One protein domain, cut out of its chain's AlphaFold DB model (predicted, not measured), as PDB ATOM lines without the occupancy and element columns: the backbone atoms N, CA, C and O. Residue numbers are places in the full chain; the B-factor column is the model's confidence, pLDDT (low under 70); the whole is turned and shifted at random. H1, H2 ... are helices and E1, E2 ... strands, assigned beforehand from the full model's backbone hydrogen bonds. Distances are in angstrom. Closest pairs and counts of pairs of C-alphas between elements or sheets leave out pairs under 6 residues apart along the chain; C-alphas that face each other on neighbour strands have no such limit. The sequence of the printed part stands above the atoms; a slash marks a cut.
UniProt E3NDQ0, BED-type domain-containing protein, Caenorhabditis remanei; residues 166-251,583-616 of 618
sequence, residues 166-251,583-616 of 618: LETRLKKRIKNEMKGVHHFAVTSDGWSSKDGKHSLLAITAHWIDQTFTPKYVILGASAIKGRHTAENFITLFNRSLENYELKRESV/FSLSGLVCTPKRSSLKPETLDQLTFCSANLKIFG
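What this domain is: This is residues 166 to 251 and 583 to 616 of the 618 residues of the protein "BED-type domain-containing protein" of Caenorhabditis remanei (UniProt E3NDQ0). A twisted sheet of three strands forms the middle layer, with H2 over one face and the long H4 with the short H3 over the other. H1 packs on edge strand E3 and on H4. The 120 printed residues include four named helices and three named strands, in the order H1 E1 E2 E3 H2 H3 H4; the class is mixed. The sheet, E1 - E2 - E3, is antiparallel throughout, and the whole is compact, with a radius of gyration of the C-alphas of 14.6 A and spans of 44 by 32 by 21 A.

Where its parts are: E1 is residues 184 to 192, 26.9 A; E2 199 to 208, 30.5 A; E3 214 to 223, 27.9 A. H4 is residues 599 to 615, 24.3 A, ending at C-alpha 615 (4.909, -10.373, -22.395). H2 is 230 to 243, 19.9 A, H3 583 to 589, 9.4 A, and H1 166 to 177, 16.5 A, from C-alpha 166 (-0.336, -9.038, -34.000).

How they stand to each other: E1, E2 and E3 form a meander, each strand the antiparallel neighbour of the one before; N 185 and O 206 are 2.8 A apart, N 203 and O 220 2.9 A. H4 is over E3, along the strands, at a height over the sheet of 8.1 A; the closest C-alphas are those of Ala 223 and Pro 599, 5.5 A. H3 is on the same face and touches H4, closest C-alphas Ser 586 and Thr 606, 5.7 A. H2 is on the opposite face, height 9.1 A, with C-alphas of Leu 219 and Ser 240 closest to E3 at 5.8 A. H1, with residues 166 to 170 alone, touches H4 at a steep tilt of 47 degrees, closest C-alphas Glu 167 and Cys 608, 5.9 A. In H1, H2, H3 and H4 every O i to N i+4 pair is within hydrogen-bond range.

The domain as a whole: The C-alphas farthest apart are those of Asp 195 and Thr 211, 44.3 A. Residues 252 to 582 are not printed, and C-alphas 251 and 583 are 23.0 A apart across the cut. Of the links printed whole, none is long. Residues 591 to 596 have pLDDT under 70.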
ATOM      1  N   LEU A 166      -0.775  -8.597 -35.322       94.94
ATOM      2  CA  LEU A 166      -0.336  -9.038 -34.000       94.94
ATOM      3  C   LEU A 166       1.117  -9.530 -34.037       94.94
ATOM      4  O   LEU A 166       1.929  -9.101 -33.219       94.94
ATOM      5  N   GLU A 167       1.472 -10.354 -35.028       94.62
ATOM      6  CA  GLU A 167       2.846 -10.825 -35.232       94.62
ATOM      7  C   GLU A 167       3.822  -9.655 -35.422       94.62
ATOM      8  O   GLU A 167       4.885  -9.625 -34.808       94.62
ATOM      9  N   THR A 168       3.456  -8.657 -36.228       95.06
ATOM     10  CA  THR A 168       4.306  -7.483 -36.480       95.06
ATOM     11  C   THR A 168       4.511  -6.650 -35.214       95.06
ATOM     12  O   THR A 168       5.632  -6.221 -34.936       95.06
ATOM     13  N   ARG A 169       3.459  -6.450 -34.408       94.25
ATOM     14  CA  ARG A 169       3.568  -5.749 -33.116       94.25
ATOM     15  C   ARG A 169       4.481  -6.489 -32.148       94.25
ATOM     16  O   ARG A 169       5.370  -5.876 -31.563       94.25
ATOM     17  N   LEU A 170       4.311  -7.804 -32.044       95.38
ATOM     18  CA  LEU A 170       5.169  -8.673 -31.245       95.38
ATOM     19  C   LEU A 170       6.626  -8.609 -31.698       95.38
ATOM     20  O   LEU A 170       7.511  -8.420 -30.870       95.38
ATOM     21  N   LYS A 171       6.884  -8.694 -33.008       95.19
ATOM     22  CA  LYS A 171       8.243  -8.575 -33.550       95.19
ATOM     23  C   LYS A 171       8.876  -7.231 -33.206       95.19
ATOM     24  O   LYS A 171      10.031  -7.190 -32.793       95.19
ATOM     25  N   LYS A 172       8.109  -6.139 -33.309       95.62
ATOM     26  CA  LYS A 172       8.558  -4.802 -32.901       95.62
ATOM     27  C   LYS A 172       8.868  -4.739 -31.401       95.62
ATOM     28  O   LYS A 172       9.883  -4.160 -31.027       95.62
ATOM     29  N   ARG A 173       8.035  -5.347 -30.548       94.75
ATOM     30  CA  ARG A 173       8.294  -5.423 -29.101       94.75
ATOM     31  C   ARG A 173       9.573  -6.201 -28.805       94.75
ATOM     32  O   ARG A 173      10.415  -5.680 -28.088       94.75
ATOM     33  N   ILE A 174       9.749  -7.381 -29.400       95.56
ATOM     34  CA  ILE A 174      10.956  -8.209 -29.237       95.56
ATOM     35  C   ILE A 174      12.203  -7.438 -29.672       95.56
ATOM     36  O   ILE A 174      13.184  -7.403 -28.938       95.56
ATOM     37  N   LYS A 175      12.149  -6.764 -30.827       95.62
ATOM     38  CA  LYS A 175      13.252  -5.926 -31.309       95.62
ATOM     39  C   LYS A 175      13.626  -4.831 -30.303       95.62
ATOM     40  O   LYS A 175      14.804  -4.589 -30.079       95.62
ATOM     41  N   ASN A 176      12.635  -4.190 -29.684       94.06
ATOM     42  CA  ASN A 176      12.875  -3.164 -28.669       94.06
ATOM     43  C   ASN A 176      13.457  -3.744 -27.370       94.06
ATOM     44  O   ASN A 176      14.367  -3.146 -26.812       94.06
ATOM     45  N   GLU A 177      12.955  -4.892 -26.908       92.81
ATOM     46  CA  GLU A 177      13.451  -5.593 -25.709       92.81
ATOM     47  C   GLU A 177      14.897  -6.069 -25.862       92.81
ATOM     48  O   GLU A 177      15.675  -6.054 -24.915       92.81
ATOM     49  N   MET A 178      15.263  -6.486 -27.072       93.62
ATOM     50  CA  MET A 178      16.598  -6.993 -27.380       93.62
ATOM     51  C   MET A 178      17.575  -5.880 -27.789       93.62
ATOM     52  O   MET A 178      18.757  -6.143 -28.023       93.62
ATOM     53  N   LYS A 179      17.111  -4.626 -27.867       91.12
ATOM     54  CA  LYS A 179      17.955  -3.482 -28.210       91.12
ATOM     55  C   LYS A 179      18.987  -3.253 -27.102       91.12
ATOM     56  O   LYS A 179      18.630  -3.076 -25.944       91.12
ATOM     57  N   GLY A 180      20.266  -3.220 -27.470       86.44
ATOM     58  CA  GLY A 180      21.365  -3.042 -26.513       86.44
ATOM     59  C   GLY A 180      21.756  -4.316 -25.755       86.44
ATOM     60  O   GLY A 180      22.569  -4.256 -24.838       86.44
ATOM     61  N   VAL A 181      21.218  -5.483 -26.126       92.44
ATOM     62  CA  VAL A 181      21.677  -6.756 -25.563       92.44
ATOM     63  C   VAL A 181      22.976  -7.177 -26.247       92.44
ATOM     64  O   VAL A 181      22.984  -7.598 -27.401       92.44
ATOM     65  N   HIS A 182      24.084  -7.072 -25.514       89.94
ATOM     66  CA  HIS A 182      25.418  -7.417 -26.017       89.94
ATOM     67  C   HIS A 182      25.671  -8.928 -26.064       89.94
ATOM     68  O   HIS A 182      26.383  -9.402 -26.950       89.94
ATOM     69  N   HIS A 183      25.072  -9.681 -25.135       94.44
ATOM     70  CA  HIS A 183      25.225 -11.127 -25.021       94.44
ATOM     71  C   HIS A 183      23.883 -11.813 -24.777       94.44
ATOM     72  O   HIS A 183      23.132 -11.428 -23.883       94.44
ATOM     73  N   PHE A 184      23.607 -12.863 -25.544       96.12
ATOM     74  CA  PHE A 184      22.470 -13.748 -25.318       96.12
ATOM     75  C   PHE A 184      22.829 -15.194 -25.664       96.12
ATOM     76  O   PHE A 184      23.717 -15.470 -26.471       96.12
ATOM     77  N   ALA A 185      22.141 -16.136 -25.039       96.38
ATOM     78  CA  ALA A 185      22.191 -17.547 -25.373       96.38
ATOM     79  C   ALA A 185      20.989 -17.926 -26.235       96.38
ATOM     80  O   ALA A 185      19.952 -17.263 -26.220       96.38
ATOM     81  N   VAL A 186      21.107 -19.024 -26.971       96.00
ATOM     82  CA  VAL A 186      20.017 -19.542 -27.796       96.00
ATOM     83  C   VAL A 186      19.699 -20.970 -27.394       96.00
ATOM     84  O   VAL A 186      20.601 -21.783 -27.236       96.00
ATOM     85  N   THR A 187      18.419 -21.311 -27.274       94.12
ATOM     86  CA  THR A 187      17.977 -22.711 -27.309       94.12
ATOM     87  C   THR A 187      17.306 -22.986 -28.638       94.12
ATOM     88  O   THR A 187      16.467 -22.201 -29.089       94.12
ATOM     89  N   SER A 188      17.644 -24.117 -29.243       92.25
ATOM     90  CA  SER A 188      17.034 -24.561 -30.491       92.25
ATOM     91  C   SER A 188      16.689 -26.039 -30.402       92.25
ATOM     92  O   SER A 188      17.416 -26.814 -29.780       92.25
ATOM     93  N   ASP A 189      15.561 -26.411 -30.994       89.06
ATOM     94  CA  ASP A 189      15.082 -27.791 -31.031       89.06
ATOM     95  C   ASP A 189      14.132 -27.988 -32.227       89.06
ATOM     96  O   ASP A 189      13.706 -27.013 -32.863       89.06
ATOM     97  N   GLY A 190      13.813 -29.243 -32.542       88.25
ATOM     98  CA  GLY A 190      12.892 -29.641 -33.600       88.25
ATOM     99  C   GLY A 190      11.792 -30.564 -33.084       88.25
ATOM    100  O   GLY A 190      12.016 -31.455 -32.270       88.25
ATOM    101  N   TRP A 191      10.578 -30.398 -33.601       85.94
ATOM    102  CA  TRP A 191       9.439 -31.252 -33.273       85.94
ATOM    103  C   TRP A 191       8.722 -31.732 -34.520       85.94
ATOM    104  O   TRP A 191       8.620 -31.014 -35.509       85.94
ATOM    105  N   SER A 192       8.179 -32.942 -34.440       82.25
ATOM    106  CA  SER A 192       7.308 -33.516 -35.460       82.25
ATOM    107  C   SER A 192       5.993 -33.944 -34.820       82.25
ATOM    108  O   SER A 192       5.974 -34.528 -33.733       82.25
ATOM    109  N   SER A 193       4.880 -33.669 -35.495       78.00
ATOM    110  CA  SER A 193       3.561 -34.108 -35.058       78.00
ATOM    111  C   SER A 193       3.443 -35.628 -35.120       78.00
ATOM    112  O   SER A 193       4.075 -36.294 -35.938       78.00
ATOM    113  N   LYS A 194       2.586 -36.197 -34.263       72.50
ATOM    114  CA  LYS A 194       2.393 -37.657 -34.175       72.50
ATOM    115  C   LYS A 194       1.888 -38.292 -35.469       72.50
ATOM    116  O   LYS A 194       2.147 -39.461 -35.715       72.50
ATOM    117  N   ASP A 195       1.140 -37.539 -36.267       73.06
ATOM    118  CA  ASP A 195       0.655 -37.967 -37.578       73.06
ATOM    119  C   ASP A 195       1.661 -37.691 -38.710       73.06
ATOM    120  O   ASP A 195       1.352 -37.951 -39.870       73.06
ATOM    121  N   GLY A 196       2.842 -37.146 -38.389       73.50
ATOM    122  CA  GLY A 196       3.922 -36.844 -39.330       73.50
ATOM    123  C   GLY A 196       3.619 -35.711 -40.314       73.50
ATOM    124  O   GLY A 196       4.412 -35.467 -41.219       73.50
ATOM    125  N   LYS A 197       2.478 -35.025 -40.174       73.56
ATOM    126  CA  LYS A 197       2.029 -33.994 -41.125       73.56
ATOM    127  C   LYS A 197       2.674 -32.635 -40.903       73.56
ATOM    128  O   LYS A 197       2.763 -31.845 -41.840       73.56
ATOM    129  N   HIS A 198       3.086 -32.354 -39.674       77.06
ATOM    130  CA  HIS A 198       3.660 -31.079 -39.283       77.06
ATOM    131  C   HIS A 198       5.019 -31.302 -38.639       77.06
ATOM    132  O   HIS A 198       5.213 -32.233 -37.864       77.06
ATOM    133  N   SER A 199       5.953 -30.424 -38.962       85.38
ATOM    134  CA  SER A 199       7.300 -30.420 -38.420       85.38
ATOM    135  C   SER A 199       7.678 -28.971 -38.169       85.38
ATOM    136  O   SER A 199       7.439 -28.132 -39.036       85.38
ATOM    137  N   LEU A 200       8.174 -28.666 -36.976       86.44
ATOM    138  CA  LEU A 200       8.434 -27.312 -36.501       86.44
ATOM    139  C   LEU A 200       9.849 -27.215 -35.958       86.44
ATOM    140  O   LEU A 200      10.294 -28.077 -35.204       86.44
ATOM    141  N   LEU A 201      10.522 -26.127 -36.305       91.19
ATOM    142  CA  LEU A 201      11.789 -25.719 -35.720       91.19
ATOM    143  C   LEU A 201      11.564 -24.491 -34.846       91.19
ATOM    144  O   LEU A 201      10.735 -23.639 -35.179       91.19
ATOM    145  N   ALA A 202      12.307 -24.392 -33.751       91.62
ATOM    146  CA  ALA A 202      12.170 -23.309 -32.788       91.62
ATOM    147  C   ALA A 202      13.520 -22.695 -32.441       91.62
ATOM    148  O   ALA A 202      14.488 -23.419 -32.234       91.62
ATOM    149  N   ILE A 203      13.556 -21.369 -32.313       94.38
ATOM    150  CA  ILE A 203      14.700 -20.615 -31.800       94.38
ATOM    151  C   ILE A 203      14.203 -19.672 -30.714       94.38
ATOM    152  O   ILE A 203      13.329 -18.835 -30.950       94.38
ATOM    153  N   THR A 204      14.784 -19.806 -29.529       95.06
ATOM    154  CA  THR A 204      14.495 -18.972 -28.358       95.06
ATOM    155  C   THR A 204      15.780 -18.294 -27.916       95.06
ATOM    156  O   THR A 204      16.798 -18.973 -27.787       95.06
ATOM    157  N   ALA A 205      15.740 -16.984 -27.691       95.81
ATOM    158  CA  ALA A 205      16.843 -16.238 -27.097       95.81
ATOM    159  C   ALA A 205      16.651 -16.118 -25.586       95.81
ATOM    160  O   ALA A 205      15.522 -15.975 -25.125       95.81
ATOM    161  N   HIS A 206      17.759 -16.143 -24.849       95.12
ATOM    162  CA  HIS A 206      17.834 -16.010 -23.395       95.12
ATOM    163  C   HIS A 206      18.916 -14.992 -23.052       95.12
ATOM    164  O   HIS A 206      20.026 -15.083 -23.572       95.12
ATOM    165  N   TRP A 207      18.617 -14.023 -22.200       94.94
ATOM    166  CA  TRP A 207      19.583 -13.014 -21.768       94.94
ATOM    167  C   TRP A 207      19.302 -12.588 -20.330       94.94
ATOM    168  O   TRP A 207      18.289 -12.957 -19.740       94.94
ATOM    169  N   ILE A 208      20.217 -11.816 -19.762       93.69
ATOM    170  CA  ILE A 208      20.008 -11.125 -18.492       93.69
ATOM    171  C   ILE A 208      19.868  -9.638 -18.819       93.69
ATOM    172  O   ILE A 208      20.642  -9.102 -19.611       93.69
ATOM    173  N   ASP A 209      18.860  -8.961 -18.276       91.62
ATOM    174  CA  ASP A 209      18.688  -7.521 -18.494       91.62
ATOM    175  C   ASP A 209      19.617  -6.678 -17.596       91.62
ATOM    176  O   ASP A 209      20.444  -7.198 -16.844       91.62
ATOM    177  N   GLN A 210      19.510  -5.350 -17.680       88.50
ATOM    178  CA  GLN A 210      20.327  -4.426 -16.879       88.50
ATOM    179  C   GLN A 210      20.043  -4.522 -15.371       88.50
ATOM    180  O   GLN A 210      20.906  -4.204 -14.557       88.50
ATOM    181  N   THR A 211      18.858  -5.003 -14.981       90.62
ATOM    182  CA  THR A 211      18.469  -5.217 -13.576       90.62
ATOM    183  C   THR A 211      18.925  -6.572 -13.035       90.62
ATOM    184  O   THR A 211      18.540  -6.965 -11.933       90.62
ATOM    185  N   PHE A 212      19.742  -7.285 -13.813       91.38
ATOM    186  CA  PHE A 212      20.182  -8.646 -13.546       91.38
ATOM    187  C   PHE A 212      19.030  -9.665 -13.501       91.38
ATOM    188  O   PHE A 212      19.121 -10.696 -12.839       91.38
ATOM    189  N   THR A 213      17.941  -9.396 -14.229       90.75
ATOM    190  CA  THR A 213      16.785 -10.292 -14.313       90.75
ATOM    191  C   THR A 213      16.879 -11.166 -15.570       90.75
ATOM    192  O   THR A 213      17.032 -10.626 -16.670       90.75
ATOM    193  N   PRO A 214      16.756 -12.502 -15.459       91.12
ATOM    194  CA  PRO A 214      16.698 -13.390 -16.618       91.12
ATOM    195  C   PRO A 214      15.463 -13.123 -17.483       91.12
ATOM    196  O   PRO A 214      14.346 -12.982 -16.978       91.12
ATOM    197  N   LYS A 215      15.657 -13.100 -18.797       91.69
ATOM    198  CA  LYS A 215      14.622 -12.898 -19.813       91.69
ATOM    199  C   LYS A 215      14.788 -13.921 -20.928       91.69
ATOM    200  O   LYS A 215      15.896 -14.369 -21.219       91.69
ATOM    201  N   TYR A 216      13.682 -14.267 -21.577       93.44
ATOM    202  CA  TYR A 216      13.700 -15.093 -22.775       93.44
ATOM    203  C   TYR A 216      12.565 -14.708 -23.721       93.44
ATOM    204  O   TYR A 216      11.525 -14.225 -23.278       93.44
ATOM    205  N   VAL A 217      12.760 -14.929 -25.021       94.75
ATOM    206  CA  VAL A 217      11.761 -14.679 -26.076       94.75
ATOM    207  C   VAL A 217      11.876 -15.716 -27.181       94.75
ATOM    208  O   VAL A 217      12.975 -16.165 -27.517       94.75
ATOM    209  N   ILE A 218      10.751 -16.072 -27.799       94.62
ATOM    210  CA  ILE A 218      10.766 -16.923 -28.990       94.62
ATOM    211  C   ILE A 218      11.092 -16.031 -30.185       94.62
ATOM    212  O   ILE A 218      10.249 -15.241 -30.610       94.62
ATOM    213  N   LEU A 219      12.297 -16.158 -30.742       94.69
ATOM    214  CA  LEU A 219      12.709 -15.390 -31.919       94.69
ATOM    215  C   LEU A 219      12.023 -15.900 -33.188       94.69
ATOM    216  O   LEU A 219      11.619 -15.110 -34.043       94.69
ATOM    217  N   GLY A 220      11.858 -17.217 -33.301       90.81
ATOM    218  CA  GLY A 220      11.262 -17.825 -34.479       90.81
ATOM    219  C   GLY A 220      10.700 -19.213 -34.215       90.81
ATOM    220  O   GLY A 220      11.312 -20.031 -33.531       90.81
ATOM    221  N   ALA A 221       9.545 -19.477 -34.816       89.81
ATOM    222  CA  ALA A 221       8.972 -20.802 -34.994       89.81
ATOM    223  C   ALA A 221       8.731 -20.987 -36.495       89.81
ATOM    224  O   ALA A 221       8.171 -20.089 -37.123       89.81
ATOM    225  N   SER A 222       9.201 -22.086 -37.079       87.88
ATOM    226  CA  SER A 222       9.061 -22.313 -38.520       87.88
ATOM    227  C   SER A 222       8.634 -23.731 -38.832       87.88
ATOM    228  O   SER A 222       9.330 -24.688 -38.488       87.88
ATOM    229  N   ALA A 223       7.526 -23.852 -39.547       86.12
ATOM    230  CA  ALA A 223       7.028 -25.091 -40.086       86.12
ATOM    231  C   ALA A 223       7.858 -25.441 -41.309       86.12
ATOM    232  O   ALA A 223       8.021 -24.642 -42.232       86.12
ATOM    233  N   ILE A 224       8.387 -26.655 -41.315       84.25
ATOM    234  CA  ILE A 224       9.205 -27.159 -42.406       84.25
ATOM    235  C   ILE A 224       8.535 -28.370 -43.043       84.25
ATOM    236  O   ILE A 224       7.885 -29.184 -42.383       84.25
ATOM    237  N   LYS A 225       8.699 -28.493 -44.360       75.94
ATOM    238  CA  LYS A 225       8.364 -29.716 -45.088       75.94
ATOM    239  C   LYS A 225       9.623 -30.572 -45.165       75.94
ATOM    240  O   LYS A 225      10.621 -30.145 -45.735       75.94
ATOM    241  N   GLY A 226       9.572 -31.779 -44.609       73.81
ATOM    242  CA  GLY A 226      10.692 -32.721 -44.645       73.81
ATOM    243  C   GLY A 226      11.515 -32.759 -43.355       73.81
ATOM    244  O   GLY A 226      10.986 -32.586 -42.258       73.81
ATOM    245  N   ARG A 227      12.805 -33.091 -43.490       80.88
ATOM    246  CA  ARG A 227      13.683 -33.464 -42.367       80.88
ATOM    247  C   ARG A 227      14.215 -32.246 -41.605       80.88
ATOM    248  O   ARG A 227      14.414 -31.173 -42.172       80.88
ATOM    249  N   HIS A 228      14.518 -32.451 -40.323       86.19
ATOM    250  CA  HIS A 228      15.235 -31.498 -39.468       86.19
ATOM    251  C   HIS A 228      16.720 -31.452 -39.864       86.19
ATOM    252  O   HIS A 228      17.558 -32.103 -39.242       86.19
ATOM    253  N   THR A 229      17.044 -30.767 -40.964       90.94
ATOM    254  CA  THR A 229      18.422 -30.633 -41.464       90.94
ATOM    255  C   THR A 229      19.120 -29.405 -40.887       90.94
ATOM    256  O   THR A 229      18.470 -28.454 -40.451       90.94
ATOM    257  N   ALA A 230      20.456 -29.407 -40.912       92.50
ATOM    258  CA  ALA A 230      21.260 -28.287 -40.432       92.50
ATOM    259  C   ALA A 230      20.943 -26.996 -41.205       92.50
ATOM    260  O   ALA A 230      20.854 -25.926 -40.616       92.50
ATOM    261  N   GLU A 231      20.710 -27.101 -42.513       94.19
ATOM    262  CA  GLU A 231      20.385 -25.984 -43.404       94.19
ATOM    263  C   GLU A 231      19.081 -25.288 -42.997       94.19
ATOM    264  O   GLU A 231      19.007 -24.058 -43.013       94.19
ATOM    265  N   ASN A 232      18.073 -26.055 -42.572       93.19
ATOM    266  CA  ASN A 232      16.805 -25.493 -42.110       93.19
ATOM    267  C   ASN A 232      16.984 -24.713 -40.797       93.19
ATOM    268  O   ASN A 232      16.431 -23.621 -40.657       93.19
ATOM    269  N   PHE A 233      17.800 -25.219 -39.864       93.94
ATOM    270  CA  PHE A 233      18.140 -24.491 -38.636       93.94
ATOM    271  C   PHE A 233      18.958 -23.228 -38.914       93.94
ATOM    272  O   PHE A 233      18.633 -22.174 -38.374       93.94
ATOM    273  N   ILE A 234      19.961 -23.304 -39.796       95.38
ATOM    274  CA  ILE A 234      20.774 -22.148 -40.213       95.38
ATOM    275  C   ILE A 234      19.886 -21.065 -40.833       95.38
ATOM    276  O   ILE A 234      19.999 -19.894 -40.480       95.38
ATOM    277  N   THR A 235      18.970 -21.457 -41.721       94.88
ATOM    278  CA  THR A 235      18.040 -20.530 -42.380       94.88
ATOM    279  C   THR A 235      17.134 -19.845 -41.359       94.88
ATOM    280  O   THR A 235      17.001 -18.622 -41.377       94.88
ATOM    281  N   LEU A 236      16.544 -20.609 -40.431       94.38
ATOM    282  CA  LEU A 236      15.715 -20.044 -39.367       94.38
ATOM    283  C   LEU A 236      16.521 -19.111 -38.454       94.38
ATOM    284  O   LEU A 236      16.018 -18.057 -38.069       94.38
ATOM    285  N   PHE A 237      17.757 -19.483 -38.125       96.31
ATOM    286  CA  PHE A 237      18.643 -18.714 -37.258       96.31
ATOM    287  C   PHE A 237      19.037 -17.380 -37.886       96.31
ATOM    288  O   PHE A 237      18.776 -16.344 -37.284       96.31
ATOM    289  N   ASN A 238      19.559 -17.384 -39.115       96.31
ATOM    290  CA  ASN A 238      19.938 -16.152 -39.813       96.31
ATOM    291  C   ASN A 238      18.731 -15.233 -40.020       96.31
ATOM    292  O   ASN A 238      18.796 -14.064 -39.656       96.31
ATOM    293  N   ARG A 239      17.588 -15.777 -40.467       95.56
ATOM    294  CA  ARG A 239      16.341 -15.005 -40.594       95.56
ATOM    295  C   ARG A 239      15.913 -14.386 -39.261       95.56
ATOM    296  O   ARG A 239      15.387 -13.279 -39.232       95.56
ATOM    297  N   SER A 240      16.089 -15.110 -38.156       95.25
ATOM    298  CA  SER A 240      15.767 -14.595 -36.823       95.25
ATOM    299  C   SER A 240      16.701 -13.452 -36.438       95.25
ATOM    300  O   SER A 240      16.214 -12.420 -35.997       95.25
ATOM    301  N   LEU A 241      18.012 -13.590 -36.656       95.69
ATOM    302  CA  LEU A 241      18.966 -12.512 -36.392       95.69
ATOM    303  C   LEU A 241      18.665 -11.263 -37.233       95.69
ATOM    304  O   LEU A 241      18.596 -10.166 -36.687       95.69
ATOM    305  N   GLU A 242      18.395 -11.435 -38.528       95.62
ATOM    306  CA  GLU A 242      18.049 -10.344 -39.448       95.62
ATOM    307  C   GLU A 242      16.769  -9.609 -39.026       95.62
ATOM    308  O   GLU A 242      16.762  -8.382 -38.944       95.62
ATOM    309  N   ASN A 243      15.697 -10.338 -38.684       93.75
ATOM    310  CA  ASN A 243      14.408  -9.747 -38.298       93.75
ATOM    311  C   ASN A 243      14.495  -8.803 -37.087       93.75
ATOM    312  O   ASN A 243      13.674  -7.890 -36.961       93.75
ATOM    313  N   TYR A 244      15.445  -9.047 -36.184       95.56
ATOM    314  CA  TYR A 244      15.603  -8.291 -34.940       95.56
ATOM    315  C   TYR A 244      16.901  -7.475 -34.892       95.56
ATOM    316  O   TYR A 244      17.197  -6.907 -33.846       95.56
ATOM    317  N   GLU A 245      17.646  -7.386 -36.003       95.38
ATOM    318  CA  GLU A 245      18.934  -6.671 -36.099       95.38
ATOM    319  C   GLU A 245      19.965  -7.140 -35.058       95.38
ATOM    320  O   GLU A 245      20.719  -6.353 -34.485       95.38
ATOM    321  N   LEU A 246      19.995  -8.450 -34.804       95.19
ATOM    322  CA  LEU A 246      20.903  -9.067 -33.843       95.19
ATOM    323  C   LEU A 246      22.198  -9.502 -34.524       95.19
ATOM    324  O   LEU A 246      22.197 -10.066 -35.618       95.19
ATOM    325  N   LYS A 247      23.314  -9.284 -33.831       94.12
ATOM    326  CA  LYS A 247      24.641  -9.707 -34.276       94.12
ATOM    327  C   LYS A 247      24.888 -11.166 -33.903       94.12
ATOM    328  O   LYS A 247      24.476 -11.626 -32.837       94.12
ATOM    329  N   ARG A 248      25.592 -11.899 -34.765       94.75
ATOM    330  CA  ARG A 248      25.949 -13.301 -34.501       94.75
ATOM    331  C   ARG A 248      26.936 -13.405 -33.340       94.75
ATOM    332  O   ARG A 248      26.845 -14.326 -32.539       94.75
ATOM    333  N   GLU A 249      27.838 -12.439 -33.239       93.38
ATOM    334  CA  GLU A 249      28.906 -12.340 -32.242       93.38
ATOM    335  C   GLU A 249      28.350 -12.143 -30.822       93.38
ATOM    336  O   GLU A 249      28.995 -12.490 -29.836       93.38
ATOM    337  N   SER A 250      27.117 -11.638 -30.714       94.69
ATOM    338  CA  SER A 250      26.389 -11.525 -29.450       94.69
ATOM    339  C   SER A 250      25.873 -12.873 -28.931       94.69
ATOM    340  O   SER A 250      25.475 -12.971 -27.768       94.69
ATOM    341  N   VAL A 251      25.885 -13.929 -29.749       96.81
ATOM    342  CA  VAL A 251      25.404 -15.259 -29.360       96.81
ATOM    343  C   VAL A 251      26.505 -15.994 -28.600       96.81
ATOM    344  O   VAL A 251      27.497 -16.434 -29.174       96.81
ATOM    345  N   PHE A 583       6.612 -26.494 -28.417       82.50
ATOM    346  CA  PHE A 583       6.067 -27.627 -29.168       82.50
ATOM    347  C   PHE A 583       4.835 -28.250 -28.528       82.50
ATOM    348  O   PHE A 583       3.922 -28.689 -29.228       82.50
ATOM    349  N   SER A 584       4.760 -28.245 -27.198       80.81
ATOM    350  CA  SER A 584       3.541 -28.626 -26.485       80.81
ATOM    351  C   SER A 584       2.391 -27.682 -26.852       80.81
ATOM    352  O   SER A 584       1.283 -28.139 -27.136       80.81
ATOM    353  N   LEU A 585       2.668 -26.375 -26.930       81.94
ATOM    354  CA  LEU A 585       1.726 -25.362 -27.407       81.94
ATOM    355  C   LEU A 585       1.344 -25.593 -28.876       81.94
ATOM    356  O   LEU A 585       0.160 -25.603 -29.206       81.94
ATOM    357  N   SER A 586       2.315 -25.861 -29.749       80.06
ATOM    358  CA  SER A 586       2.079 -26.189 -31.157       80.06
ATOM    359  C   SER A 586       1.234 -27.444 -31.334       80.06
ATOM    360  O   SER A 586       0.365 -27.474 -32.197       80.06
ATOM    361  N   GLY A 587       1.404 -28.457 -30.483       74.06
ATOM    362  CA  GLY A 587       0.537 -29.634 -30.454       74.06
ATOM    363  C   GLY A 587      -0.924 -29.294 -30.131       74.06
ATOM    364  O   GLY A 587      -1.835 -29.913 -30.679       74.06
ATOM    365  N   LEU A 588      -1.170 -28.276 -29.296       75.94
ATOM    366  CA  LEU A 588      -2.518 -27.755 -29.026       75.94
ATOM    367  C   LEU A 588      -3.065 -26.914 -30.190       75.94
ATOM    368  O   LEU A 588      -4.278 -26.891 -30.427       75.94
ATOM    369  N   VAL A 589      -2.191 -26.255 -30.954       75.69
ATOM    370  CA  VAL A 589      -2.569 -25.593 -32.211       75.69
ATOM    371  C   VAL A 589      -2.934 -26.641 -33.275       75.69
ATOM    372  O   VAL A 589      -3.977 -26.530 -33.922       75.69
ATOM    373  N   CYS A 590      -2.140 -27.701 -33.413       70.00
ATOM    374  CA  CYS A 590      -2.329 -28.820 -34.340       70.00
ATOM    375  C   CYS A 590      -3.277 -29.888 -33.765       70.00
ATOM    376  O   CYS A 590      -2.891 -31.028 -33.510       70.00
ATOM    377  N   THR A 591      -4.550 -29.542 -33.568       66.88
ATOM    378  CA  THR A 591      -5.574 -30.525 -33.159       66.88
ATOM    379  C   THR A 591      -6.208 -31.229 -34.362       66.88
ATOM    380  O   THR A 591      -6.234 -30.661 -35.453       66.88
ATOM    381  N   PRO A 592      -6.837 -32.411 -34.189       59.19
ATOM    382  CA  PRO A 592      -7.595 -33.068 -35.261       59.19
ATOM    383  C   PRO A 592      -8.687 -32.179 -35.879       59.19
ATOM    384  O   PRO A 592      -8.965 -32.261 -37.067       59.19
ATOM    385  N   LYS A 593      -9.268 -31.256 -35.096       58.03
ATOM    386  CA  LYS A 593     -10.234 -30.250 -35.580       58.03
ATOM    387  C   LYS A 593      -9.585 -29.094 -36.369       58.03
ATOM    388  O   LYS A 593     -10.296 -28.213 -36.846       58.03
ATOM    389  N   ARG A 594      -8.250 -29.059 -36.462       66.25
ATOM    390  CA  ARG A 594      -7.415 -28.015 -37.085       66.25
ATOM    391  C   ARG A 594      -6.315 -28.596 -37.984       66.25
ATOM    392  O   ARG A 594      -5.354 -27.906 -38.298       66.25
ATOM    393  N   SER A 595      -6.469 -29.830 -38.460       60.44
ATOM    394  CA  SER A 595      -5.465 -30.539 -39.272       60.44
ATOM    395  C   SER A 595      -5.248 -29.975 -40.688       60.44
ATOM    396  O   SER A 595      -4.492 -30.546 -41.462       60.44
ATOM    397  N   SER A 596      -5.945 -28.894 -41.051       66.12
ATOM    398  CA  SER A 596      -5.875 -28.232 -42.363       66.12
ATOM    399  C   SER A 596      -5.319 -26.802 -42.271       66.12
ATOM    400  O   SER A 596      -5.563 -25.985 -43.164       66.12
ATOM    401  N   LEU A 597      -4.621 -26.454 -41.184       74.06
ATOM    402  CA  LEU A 597      -3.927 -25.168 -41.093       74.06
ATOM    403  C   LEU A 597      -2.781 -25.120 -42.109       74.06
ATOM    404  O   LEU A 597      -2.041 -26.091 -42.273       74.06
ATOM    405  N   LYS A 598      -2.640 -23.974 -42.783       81.50
ATOM    406  CA  LYS A 598      -1.465 -23.701 -43.611       81.50
ATOM    407  C   LYS A 598      -0.223 -23.599 -42.707       81.50
ATOM    408  O   LYS A 598      -0.370 -23.088 -41.593       81.50
ATOM    409  N   PRO A 599       0.963 -24.045 -43.160       80.81
ATOM    410  CA  PRO A 599       2.207 -23.938 -42.394       80.81
ATOM    411  C   PRO A 599       2.461 -22.526 -41.854       80.81
ATOM    412  O   PRO A 599       2.751 -22.359 -40.678       80.81
ATOM    413  N   GLU A 600       2.212 -21.500 -42.666       84.44
ATOM    414  CA  GLU A 600       2.443 -20.103 -42.290       84.44
ATOM    415  C   GLU A 600       1.512 -19.671 -41.147       84.44
ATOM    416  O   GLU A 600       1.928 -19.014 -40.201       84.44
ATOM    417  N   THR A 601       0.244 -20.094 -41.180       85.69
ATOM    418  CA  THR A 601      -0.708 -19.799 -40.098       85.69
ATOM    419  C   THR A 601      -0.337 -20.523 -38.804       85.69
ATOM    420  O   THR A 601      -0.568 -19.990 -37.718       85.69
ATOM    421  N   LEU A 602       0.216 -21.736 -38.902       85.00
ATOM    422  CA  LEU A 602       0.714 -22.478 -37.744       85.00
ATOM    423  C   LEU A 602       1.901 -21.753 -37.100       85.00
ATOM    424  O   LEU A 602       1.915 -21.615 -35.875       85.00
ATOM    425  N   ASP A 603       2.833 -21.256 -37.909       88.06
ATOM    426  CA  ASP A 603       4.009 -20.510 -37.454       88.06
ATOM    427  C   ASP A 603       3.604 -19.241 -36.725       88.06
ATOM    428  O   ASP A 603       3.968 -19.042 -35.566       88.06
ATOM    429  N   GLN A 604       2.764 -18.430 -37.370       90.19
ATOM    430  CA  GLN A 604       2.277 -17.172 -36.816       90.19
ATOM    431  C   GLN A 604       1.521 -17.384 -35.513       90.19
ATOM    432  O   GLN A 604       1.784 -16.697 -34.528       90.19
ATOM    433  N   LEU A 605       0.593 -18.345 -35.479       89.81
ATOM    434  CA  LEU A 605      -0.197 -18.594 -34.281       89.81
ATOM    435  C   LEU A 605       0.678 -19.149 -33.158       89.81
ATOM    436  O   LEU A 605       0.547 -18.694 -32.028       89.81
ATOM    437  N   THR A 606       1.597 -20.070 -33.452       90.38
ATOM    438  CA  THR A 606       2.544 -20.613 -32.464       90.38
ATOM    439  C   THR A 606       3.422 -19.506 -31.882       90.38
ATOM    440  O   THR A 606       3.498 -19.366 -30.662       90.38
ATOM    441  N   PHE A 607       4.024 -18.684 -32.744       92.69
ATOM    442  CA  PHE A 607       4.860 -17.549 -32.359       92.69
ATOM    443  C   PHE A 607       4.087 -16.527 -31.517       92.69
ATOM    444  O   PHE A 607       4.548 -16.143 -30.440       92.69
ATOM    445  N   CYS A 608       2.895 -16.117 -31.968       93.81
ATOM    446  CA  CYS A 608       2.087 -15.125 -31.261       93.81
ATOM    447  C   CYS A 608       1.620 -15.639 -29.903       93.81
ATOM    448  O   CYS A 608       1.756 -14.948 -28.899       93.81
ATOM    449  N   SER A 609       1.119 -16.874 -29.861       92.12
ATOM    450  CA  SER A 609       0.616 -17.490 -28.631       92.12
ATOM    451  C   SER A 609       1.719 -17.643 -27.584       92.12
ATOM    452  O   SER A 609       1.467 -17.464 -26.396       92.12
ATOM    453  N   ALA A 610       2.939 -17.986 -28.007       91.25
ATOM    454  CA  ALA A 610       4.059 -18.157 -27.093       91.25
ATOM    455  C   ALA A 610       4.576 -16.821 -26.556       91.25
ATOM    456  O   ALA A 610       4.703 -16.670 -25.345       91.25
ATOM    457  N   ASN A 611       4.816 -15.837 -27.427       93.69
ATOM    458  CA  ASN A 611       5.343 -14.546 -26.987       93.69
ATOM    459  C   ASN A 611       4.311 -13.705 -26.214       93.69
ATOM    460  O   ASN A 611       4.698 -12.997 -25.292       93.69
ATOM    461  N   LEU A 612       3.004 -13.829 -26.486       92.56
ATOM    462  CA  LEU A 612       1.972 -13.204 -25.640       92.56
ATOM    463  C   LEU A 612       1.962 -13.772 -24.217       92.56
ATOM    464  O   LEU A 612       1.739 -13.037 -23.267       92.56
ATOM    465  N   LYS A 613       2.260 -15.064 -24.033       88.81
ATOM    466  CA  LYS A 613       2.394 -15.641 -22.682       88.81
ATOM    467  C   LYS A 613       3.626 -15.133 -21.934       88.81
ATOM    468  O   LYS A 613       3.644 -15.209 -20.711       88.81
ATOM    469  N   ILE A 614       4.638 -14.651 -22.658       88.38
ATOM    470  CA  ILE A 614       5.863 -14.080 -22.087       88.38
ATOM    471  C   ILE A 614       5.637 -12.615 -21.703       88.38
ATOM    472  O   ILE A 614       5.957 -12.223 -20.585       88.38
ATOM    473  N   PHE A 615       5.088 -11.811 -22.615       86.44
ATOM    474  CA  PHE A 615       4.909 -10.373 -22.395       86.44
ATOM    475  C   PHE A 615       3.618 -10.012 -21.652       86.44
ATOM    476  O   PHE A 615       3.553  -8.948 -21.044       86.44
ATOM    477  N   GLY A 616       2.602 -10.876 -21.685       78.62
ATOM    478  CA  GLY A 616       1.250 -10.524 -21.266       78.62
ATOM    479  C   GLY A 616       0.563  -9.657 -22.321       78.62
ATOM    480  O   GLY A 616       0.509 -10.031 -23.496       78.62
TER     481      GLY A 616